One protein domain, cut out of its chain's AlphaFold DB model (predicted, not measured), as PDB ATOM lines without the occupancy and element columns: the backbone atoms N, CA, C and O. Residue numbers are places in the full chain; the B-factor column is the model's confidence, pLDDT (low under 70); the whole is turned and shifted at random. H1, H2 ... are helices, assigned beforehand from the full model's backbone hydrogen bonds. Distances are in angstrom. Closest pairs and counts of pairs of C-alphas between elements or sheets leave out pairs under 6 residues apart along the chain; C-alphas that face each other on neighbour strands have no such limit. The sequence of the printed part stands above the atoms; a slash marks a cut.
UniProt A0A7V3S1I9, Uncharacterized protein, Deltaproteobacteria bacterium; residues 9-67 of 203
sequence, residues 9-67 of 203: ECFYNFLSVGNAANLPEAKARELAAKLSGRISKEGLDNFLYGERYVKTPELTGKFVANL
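What this domain is: This is residues 9 to 67 of the 203 residues of an uncharacterized protein of Deltaproteobacteria bacterium (UniProt A0A7V3S1I9). A hairpin of two helices, H3 and H4, forms one end of this small helical domain, H1 lies in the middle, and H5 packs on H1 at the other end. Short H2 lies between H1 and the hairpin, touching H4. The printed part has 59 residues with five named helices, in the order H1 H2 H3 H4 H5, and no named strand; the class is all helix. It is compact, with a radius of gyration of the C-alphas of 11.1 A and spans of 31 by 22 by 15 A.

How they stand to each other: The longest helix, H3, residues 25 to 35, touches H4, residues 41 to 49, at a shallow tilt of 31 degrees, opposite ways, a helical hairpin; their closest C-alphas, of Ala 32 and Leu 44, are 6.1 A apart. H2, residues 19 to 22, touches H4, with the closest C-alphas, of Asn 19 and Leu 48, 4.8 A apart. H2 and H3 only just touch, only at the corner, with 3 pairs of C-alphas within 8 A. H1, residues 9 to 15, touches H4 at a steep tilt of 61 degrees, opposite ways; the closest C-alphas, of Phe 14 and Phe 47, are 5.1 A apart. H5, residues 57 to 65, touches H1 about perpendicular, at 83 degrees, with the closest C-alphas, of Tyr 12 and Pro 57, 4.7 A apart. H3 and H5 are apart. Helix packing is mostly crossed, only just: of these three tilts, one is shallow. Every O i to N i+4 pair is within hydrogen-bond range in H1, H4 and H5, and 6 of 7 in H3; H2 is too short for such a pair.

Where its parts are: H1 begins at C-alpha 9, (-47.469, 46.649, -12.769), and measures 10.1 A; H2 measures 5.6 A. H3 measures 15.6 A, H4 12.2 A and H5 12.3 A, ending at C-alpha 65, (-55.977, 37.891, -16.191).

The domain as a whole: The C-alphas farthest apart, of Ala 26 and Asn 66, are 32.4 A apart. The printed part has no cut and no long link. No printed residue is under 70 in pLDDT.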
ATOM      1  N   GLU A   9     -48.426  47.147 -13.766       95.06
ATOM      2  CA  GLU A   9     -47.469  46.649 -12.769       95.06
ATOM      3  C   GLU A   9     -47.581  47.412 -11.440       95.06
ATOM      4  O   GLU A   9     -47.507  46.821 -10.363       95.06
ATOM      5  N   CYS A  10     -47.853  48.725 -11.489       94.88
ATOM      6  CA  CYS A  10     -48.088  49.499 -10.270       94.88
ATOM      7  C   CYS A  10     -49.379  49.082  -9.554       94.88
ATOM      8  O   CYS A  10     -49.444  49.147  -8.325       94.88
ATOM      9  N   PHE A  11     -50.394  48.634 -10.301       95.38
ATOM     10  CA  PHE A  11     -51.601  48.045  -9.719       95.38
ATOM     11  C   PHE A  11     -51.299  46.688  -9.069       95.38
ATOM     12  O   PHE A  11     -51.762  46.421  -7.961       95.38
ATOM     13  N   TYR A  12     -50.479  45.848  -9.710       97.31
ATOM     14  CA  TYR A  12     -50.091  44.550  -9.152       97.31
ATOM     15  C   TYR A  12     -49.378  44.686  -7.812       97.31
ATOM     16  O   TYR A  12     -49.695  43.962  -6.863       97.31
ATOM     17  N   ASN A  13     -48.474  45.660  -7.723       97.19
ATOM     18  CA  ASN A  13     -47.791  46.025  -6.490       97.19
ATOM     19  C   ASN A  13     -48.760  46.608  -5.459       97.19
ATOM     20  O   ASN A  13     -48.749  46.170  -4.316       97.19
ATOM     21  N   PHE A  14     -49.625  47.544  -5.860       96.19
ATOM     22  CA  PHE A  14     -50.621  48.161  -4.977       96.19
ATOM     23  C   PHE A  14     -51.494  47.128  -4.255       96.19
ATOM     24  O   PHE A  14     -51.617  47.187  -3.038       96.19
ATOM     25  N   LEU A  15     -52.036  46.137  -4.968       96.62
ATOM     26  CA  LEU A  15     -52.887  45.114  -4.346       96.62
ATOM     27  C   LEU A  15     -52.096  44.110  -3.481       96.62
ATOM     28  O   LEU A  15     -52.684  43.338  -2.721       96.62
ATOM     29  N   SER A  16     -50.764  44.096  -3.610       97.50
ATOM     30  CA  SER A  16     -49.877  43.148  -2.937       97.50
ATOM     31  C   SER A  16     -48.900  43.823  -1.974       97.50
ATOM     32  O   SER A  16     -49.289  44.193  -0.872       97.50
ATOM     33  N   VAL A  17     -47.632  43.959  -2.355       97.75
ATOM     34  CA  VAL A  17     -46.508  44.351  -1.485       97.75
ATOM     35  C   VAL A  17     -46.240  45.859  -1.443       97.75
ATOM     36  O   VAL A  17     -45.403  46.315  -0.667       97.75
ATOM     37  N   GLY A  18     -46.937  46.633  -2.273       97.12
ATOM     38  CA  GLY A  18     -46.753  48.071  -2.432       97.12
ATOM     39  C   GLY A  18     -45.694  48.455  -3.458       97.12
ATOM     40  O   GLY A  18     -44.769  47.705  -3.772       97.12
ATOM     41  N   ASN A  19     -45.829  49.659  -4.013       97.06
ATOM     42  CA  ASN A  19     -44.928  50.145  -5.057       97.06
ATOM     43  C   ASN A  19     -43.513  50.459  -4.555       97.06
ATOM     44  O   ASN A  19     -42.575  50.393  -5.344       97.06
ATOM     45  N   ALA A  20     -43.326  50.757  -3.266       95.62
ATOM     46  CA  ALA A  20     -42.003  51.012  -2.692       95.62
ATOM     47  C   ALA A  20     -41.114  49.754  -2.635       95.62
ATOM     48  O   ALA A  20     -39.898  49.878  -2.531       95.62
ATOM     49  N   ALA A  21     -41.698  48.554  -2.737       93.38
ATOM     50  CA  ALA A  21     -40.942  47.301  -2.770       93.38
ATOM     51  C   ALA A  21     -40.278  47.036  -4.134       93.38
ATOM     52  O   ALA A  21     -39.231  46.398  -4.189       93.38
ATOM     53  N   ASN A  22     -40.880  47.528  -5.224       92.75
ATOM     54  CA  ASN A  22     -40.501  47.173  -6.599       92.75
ATOM     55  C   ASN A  22     -40.143  48.383  -7.483       92.75
ATOM     56  O   ASN A  22     -39.736  48.216  -8.632       92.75
ATOM     57  N   LEU A  23     -40.269  49.608  -6.965       92.62
ATOM     58  CA  LEU A  23     -39.803  50.836  -7.609       92.62
ATOM     59  C   LEU A  23     -38.754  51.530  -6.732       92.62
ATOM     60  O   LEU A  23     -38.851  51.467  -5.507       92.62
ATOM     61  N   PRO A  24     -37.808  52.285  -7.327       93.38
ATOM     62  CA  PRO A  24     -36.971  53.200  -6.561       93.38
ATOM     63  C   PRO A  24     -37.839  54.139  -5.717       93.38
ATOM     64  O   PRO A  24     -38.793  54.726  -6.235       93.38
ATOM     65  N   GLU A  25     -37.498  54.319  -4.442       88.69
ATOM     66  CA  GLU A  25     -38.341  55.036  -3.478       88.69
ATOM     67  C   GLU A  25     -38.741  56.444  -3.955       88.69
ATOM     68  O   GLU A  25     -39.905  56.832  -3.854       88.69
ATOM     69  N   ALA A  26     -37.806  57.187  -4.556       91.88
ATOM     70  CA  ALA A  26     -38.078  58.508  -5.122       91.88
ATOM     71  C   ALA A  26     -39.183  58.471  -6.195       91.88
ATOM     72  O   ALA A  26     -40.078  59.316  -6.192       91.88
ATOM     73  N   LYS A  27     -39.169  57.453  -7.064       92.75
ATOM     74  CA  LYS A  27     -40.181  57.256  -8.112       92.75
ATOM     75  C   LYS A  27     -41.527  56.845  -7.517       92.75
ATOM     76  O   LYS A  27     -42.558  57.357  -7.945       92.75
ATOM     77  N   ALA A  28     -41.533  55.952  -6.525       92.31
ATOM     78  CA  ALA A  28     -42.759  55.552  -5.833       92.31
ATOM     79  C   ALA A  28     -43.439  56.762  -5.167       92.31
ATOM     80  O   ALA A  28     -44.636  56.975  -5.352       92.31
ATOM     81  N   ARG A  29     -42.663  57.607  -4.472       91.00
ATOM     82  CA  ARG A  29     -43.151  58.843  -3.843       91.00
ATOM     83  C   ARG A  29     -43.621  59.882  -4.861       91.00
ATOM     84  O   ARG A  29     -44.647  60.514  -4.632       91.00
ATOM     85  N   GLU A  30     -42.924  60.042  -5.986       93.19
ATOM     86  CA  GLU A  30     -43.354  60.935  -7.073       93.19
ATOM     87  C   GLU A  30     -44.722  60.512  -7.636       93.19
ATOM     88  O   GLU A  30     -45.605  61.349  -7.834       93.19
ATOM     89  N   LEU A  31     -44.929  59.210  -7.862       92.00
ATOM     90  CA  LEU A  31     -46.215  58.680  -8.320       92.00
ATOM     91  C   LEU A  31     -47.312  58.854  -7.263       92.00
ATOM     92  O   LEU A  31     -48.406  59.297  -7.610       92.00
ATOM     93  N   ALA A  32     -47.021  58.586  -5.987       91.00
ATOM     94  CA  ALA A  32     -47.967  58.820  -4.894       91.00
ATOM     95  C   ALA A  32     -48.356  60.307  -4.790       91.00
ATOM     96  O   ALA A  32     -49.531  60.633  -4.642       91.00
ATOM     97  N   ALA A  33     -47.401  61.229  -4.954       89.94
ATOM     98  CA  ALA A  33     -47.671  62.666  -4.945       89.94
ATOM     99  C   ALA A  33     -48.661  63.089  -6.048       89.94
ATOM    100  O   ALA A  33     -49.508  63.946  -5.803       89.94
ATOM    101  N   LYS A  34     -48.636  62.438  -7.223       89.62
ATOM    102  CA  LYS A  34     -49.618  62.670  -8.307       89.62
ATOM    103  C   LYS A  34     -51.039  62.209  -7.952       89.62
ATOM    104  O   LYS A  34     -51.994  62.615  -8.617       89.62
ATOM    105  N   LEU A  35     -51.184  61.364  -6.930       87.50
ATOM    106  CA  LEU A  35     -52.467  60.889  -6.399       87.50
ATOM    107  C   LEU A  35     -52.929  61.664  -5.165       87.50
ATOM    108  O   LEU A  35     -54.087  61.536  -4.761       87.50
ATOM    109  N   SER A  36     -52.059  62.496  -4.592       84.62
ATOM    110  CA  SER A  36     -52.392  63.332  -3.445       84.62
ATOM    111  C   SER A  36     -53.593  64.232  -3.746       84.62
ATOM    112  O   SER A  36     -53.694  64.826  -4.820       84.62
ATOM    113  N   GLY A  37     -54.542  64.287  -2.810       84.19
ATOM    114  CA  GLY A  37     -55.799  65.029  -2.959       84.19
ATOM    115  C   GLY A  37     -56.850  64.355  -3.850       84.19
ATOM    116  O   GLY A  37     -57.979  64.833  -3.901       84.19
ATOM    117  N   ARG A  38     -56.517  63.244  -4.527       85.69
ATOM    118  CA  ARG A  38     -57.477  62.415  -5.284       85.69
ATOM    119  C   ARG A  38     -57.883  61.151  -4.539       85.69
ATOM    120  O   ARG A  38     -58.977  60.647  -4.763       85.69
ATOM    121  N   ILE A  39     -57.000  60.638  -3.685       86.62
ATOM    122  CA  ILE A  39     -57.252  59.474  -2.833       86.62
ATOM    123  C   ILE A  39     -56.979  59.819  -1.366       86.62
ATOM    124  O   ILE A  39     -56.320  60.817  -1.061       86.62
ATOM    125  N   SER A  40     -57.507  59.002  -0.453       88.94
ATOM    126  CA  SER A  40     -57.316  59.175   0.988       88.94
ATOM    127  C   SER A  40     -55.851  58.980   1.399       88.94
ATOM    128  O   SER A  40     -55.043  58.407   0.665       88.94
ATOM    129  N   LYS A  41     -55.501  59.424   2.614       90.25
ATOM    130  CA  LYS A  41     -54.178  59.164   3.204       90.25
ATOM    131  C   LYS A  41     -53.876  57.664   3.280       90.25
ATOM    132  O   LYS A  41     -52.763  57.260   2.976       90.25
ATOM    133  N   GLU A  42     -54.872  56.862   3.643       90.12
ATOM    134  CA  GLU A  42     -54.780  55.398   3.636       90.12
ATOM    135  C   GLU A  42     -54.556  54.859   2.218       90.12
ATOM    136  O   GLU A  42     -53.673  54.040   2.007       90.12
ATOM    137  N   GLY A  43     -55.258  55.393   1.214       91.75
ATOM    138  CA  GLY A  43     -55.028  55.025  -0.184       91.75
ATOM    139  C   GLY A  43     -53.602  55.324  -0.663       91.75
ATOM    140  O   GLY A  43     -53.037  54.542  -1.423       91.75
ATOM    141  N   LEU A  44     -52.996  56.429  -0.208       93.44
ATOM    142  CA  LEU A  44     -51.587  56.742  -0.487       93.44
ATOM    143  C   LEU A  44     -50.628  55.778   0.219       93.44
ATOM    144  O   LEU A  44     -49.622  55.385  -0.370       93.44
ATOM    145  N   ASP A  45     -50.931  55.398   1.459       95.06
ATOM    146  CA  ASP A  45     -50.151  54.414   2.211       95.06
ATOM    147  C   ASP A  45     -50.199  53.043   1.521       95.06
ATOM    148  O   ASP A  45     -49.159  52.480   1.185       95.06
ATOM    149  N   ASN A  46     -51.397  52.588   1.147       95.38
ATOM    150  CA  ASN A  46     -51.613  51.366   0.377       95.38
ATOM    151  C   ASN A  46     -50.923  51.425  -0.997       95.38
ATOM    152  O   ASN A  46     -50.337  50.441  -1.443       95.38
ATOM    153  N   PHE A  47     -50.910  52.584  -1.671       95.06
ATOM    154  CA  PHE A  47     -50.139  52.774  -2.908       95.06
ATOM    155  C   PHE A  47     -48.655  52.444  -2.720       95.06
ATOM    156  O   PHE A  47     -48.053  51.780  -3.570       95.06
ATOM    157  N   LEU A  48     -48.066  52.881  -1.608       95.56
ATOM    158  CA  LEU A  48     -46.648  52.700  -1.319       95.56
ATOM    159  C   LEU A  48     -46.325  51.318  -0.744       95.56
ATOM    160  O   LEU A  48     -45.350  50.713  -1.186       95.56
ATOM    161  N   TYR A  49     -47.131  50.811   0.188       96.94
ATOM    162  CA  TYR A  49     -46.807  49.646   1.029       96.94
ATOM    163  C   TYR A  49     -47.760  48.453   0.877       96.94
ATOM    164  O   TYR A  49     -47.562  47.412   1.521       96.94
ATOM    165  N   GLY A  50     -48.740  48.604  -0.012       96.44
ATOM    166  CA  GLY A  50     -49.649  47.568  -0.468       96.44
ATOM    167  C   GLY A  50     -50.894  47.427   0.399       96.44
ATOM    168  O   GLY A  50     -50.814  47.511   1.620       96.44
ATOM    169  N   GLU A  51     -52.029  47.120  -0.231       95.50
ATOM    170  CA  GLU A  51     -53.238  46.650   0.467       95.50
ATOM    171  C   GLU A  51     -53.046  45.243   1.051       95.50
ATOM    172  O   GLU A  51     -53.708  44.862   2.014       95.50
ATOM    173  N   ARG A  52     -52.122  44.460   0.474       96.56
ATOM    174  CA  ARG A  52     -51.782  43.090   0.897       96.56
ATOM    175  C   ARG A  52     -52.963  42.120   0.860       96.56
ATOM    176  O   ARG A  52     -52.968  41.115   1.568       96.56
ATOM    177  N   TYR A  53     -53.931  42.374  -0.016       95.75
ATOM    178  CA  TYR A  53     -55.031  41.448  -0.291       95.75
ATOM    179  C   TYR A  53     -54.579  40.253  -1.125       95.75
ATOM    180  O   TYR A  53     -55.144  39.166  -1.020       95.75
ATOM    181  N   VAL A  54     -53.523  40.432  -1.922       97.00
ATOM    182  CA  VAL A  54     -52.883  39.360  -2.683       97.00
ATOM    183  C   VAL A  54     -51.420  39.250  -2.274       97.00
ATOM    184  O   VAL A  54     -50.727  40.246  -2.104       97.00
ATOM    185  N   LYS A  55     -50.922  38.023  -2.104       97.56
ATOM    186  CA  LYS A  55     -49.596  37.794  -1.514       97.56
ATOM    187  C   LYS A  55     -48.439  38.337  -2.360       97.56
ATOM    188  O   LYS A  55     -47.458  38.801  -1.788       97.56
ATOM    189  N   THR A  56     -48.516  38.243  -3.690       98.06
ATOM    190  CA  THR A  56     -47.431  38.674  -4.587       98.06
ATOM    191  C   THR A  56     -47.968  39.357  -5.850       98.06
ATOM    192  O   THR A  56     -49.096  39.058  -6.257       98.06
ATOM    193  N   PRO A  57     -47.177  40.228  -6.507       97.75
ATOM    194  CA  PRO A  57     -47.568  40.867  -7.764       97.75
ATOM    195  C   PRO A  57     -47.917  39.867  -8.875       97.75
ATOM    196  O   PRO A  57     -48.865  40.085  -9.623       97.75
ATOM    197  N   GLU A  58     -47.221  38.730  -8.952       98.06
ATOM    198  CA  GLU A  58     -47.480  37.694  -9.961       98.06
ATOM    199  C   GLU A  58     -48.850  37.042  -9.752       98.06
ATOM    200  O   GLU A  58     -49.565  36.751 -10.714       98.06
ATOM    201  N   LEU A  59     -49.242  36.825  -8.491       97.94
ATOM    202  CA  LEU A  59     -50.584  36.356  -8.158       97.94
ATOM    203  C   LEU A  59     -51.634  37.423  -8.481       97.94
ATOM    204  O   LEU A  59     -52.708  37.065  -8.963       97.94
ATOM    205  N   THR A  60     -51.322  38.712  -8.304       97.19
ATOM    206  CA  THR A  60     -52.214  39.793  -8.747       97.19
ATOM    207  C   THR A  60     -52.386  39.787 -10.265       97.19
ATOM    208  O   THR A  60     -53.507  39.920 -10.752       97.19
ATOM    209  N   GLY A  61     -51.308  39.566 -11.021       97.00
ATOM    210  CA  GLY A  61     -51.368  39.432 -12.475       97.00
ATOM    211  C   GLY A  61     -52.259  38.271 -12.916       97.00
ATOM    212  O   GLY A  61     -53.128  38.449 -13.769       97.00
ATOM    213  N   LYS A  62     -52.126  37.099 -12.274       97.31
ATOM    214  CA  LYS A  62     -53.032  35.959 -12.509       97.31
ATOM    215  C   LYS A  62     -54.477  36.296 -12.158       97.31
ATOM    216  O   LYS A  62     -55.375  35.917 -12.902       97.31
ATOM    217  N   PHE A  63     -54.712  36.992 -11.049       96.00
ATOM    218  CA  PHE A  63     -56.051  37.435 -10.669       96.00
ATOM    219  C   PHE A  63     -56.664  38.334 -11.752       96.00
ATOM    220  O   PHE A  63     -57.749  38.028 -12.238       96.00
ATOM    221  N   VAL A  64     -55.951  39.375 -12.195       95.12
ATOM    222  CA  VAL A  64     -56.439  40.302 -13.230       95.12
ATOM    223  C   VAL A  64     -56.689  39.594 -14.562       95.12
ATOM    224  O   VAL A  64     -57.705  39.857 -15.196       95.12
ATOM    225  N   ALA A  65     -55.816  38.665 -14.959       94.88
ATOM    226  CA  ALA A  65     -55.977  37.891 -16.191       94.88
ATOM    227  C   ALA A  65     -57.202  36.957 -16.179       94.88
ATOM    228  O   ALA A  65     -57.713  36.618 -17.241       94.88
ATOM    229  N   ASN A  66     -57.670  36.542 -14.997       94.94
ATOM    230  CA  ASN A  66     -58.851  35.688 -14.840       94.94
ATOM    231  C   ASN A  66     -60.146  36.478 -14.593       94.94
ATOM    232  O   ASN A  66     -61.213  35.873 -14.481       94.94
ATOM    233  N   LEU A  67     -60.089  37.811 -14.485       95.00
ATOM    234  CA  LEU A  67     -61.305  38.610 -14.383       95.00
ATOM    235  C   LEU A  67     -62.081  38.537 -15.703       95.00
ATOM    236  O   LEU A  67     -61.477  38.679 -16.769       95.00
TER     237      LEU A  67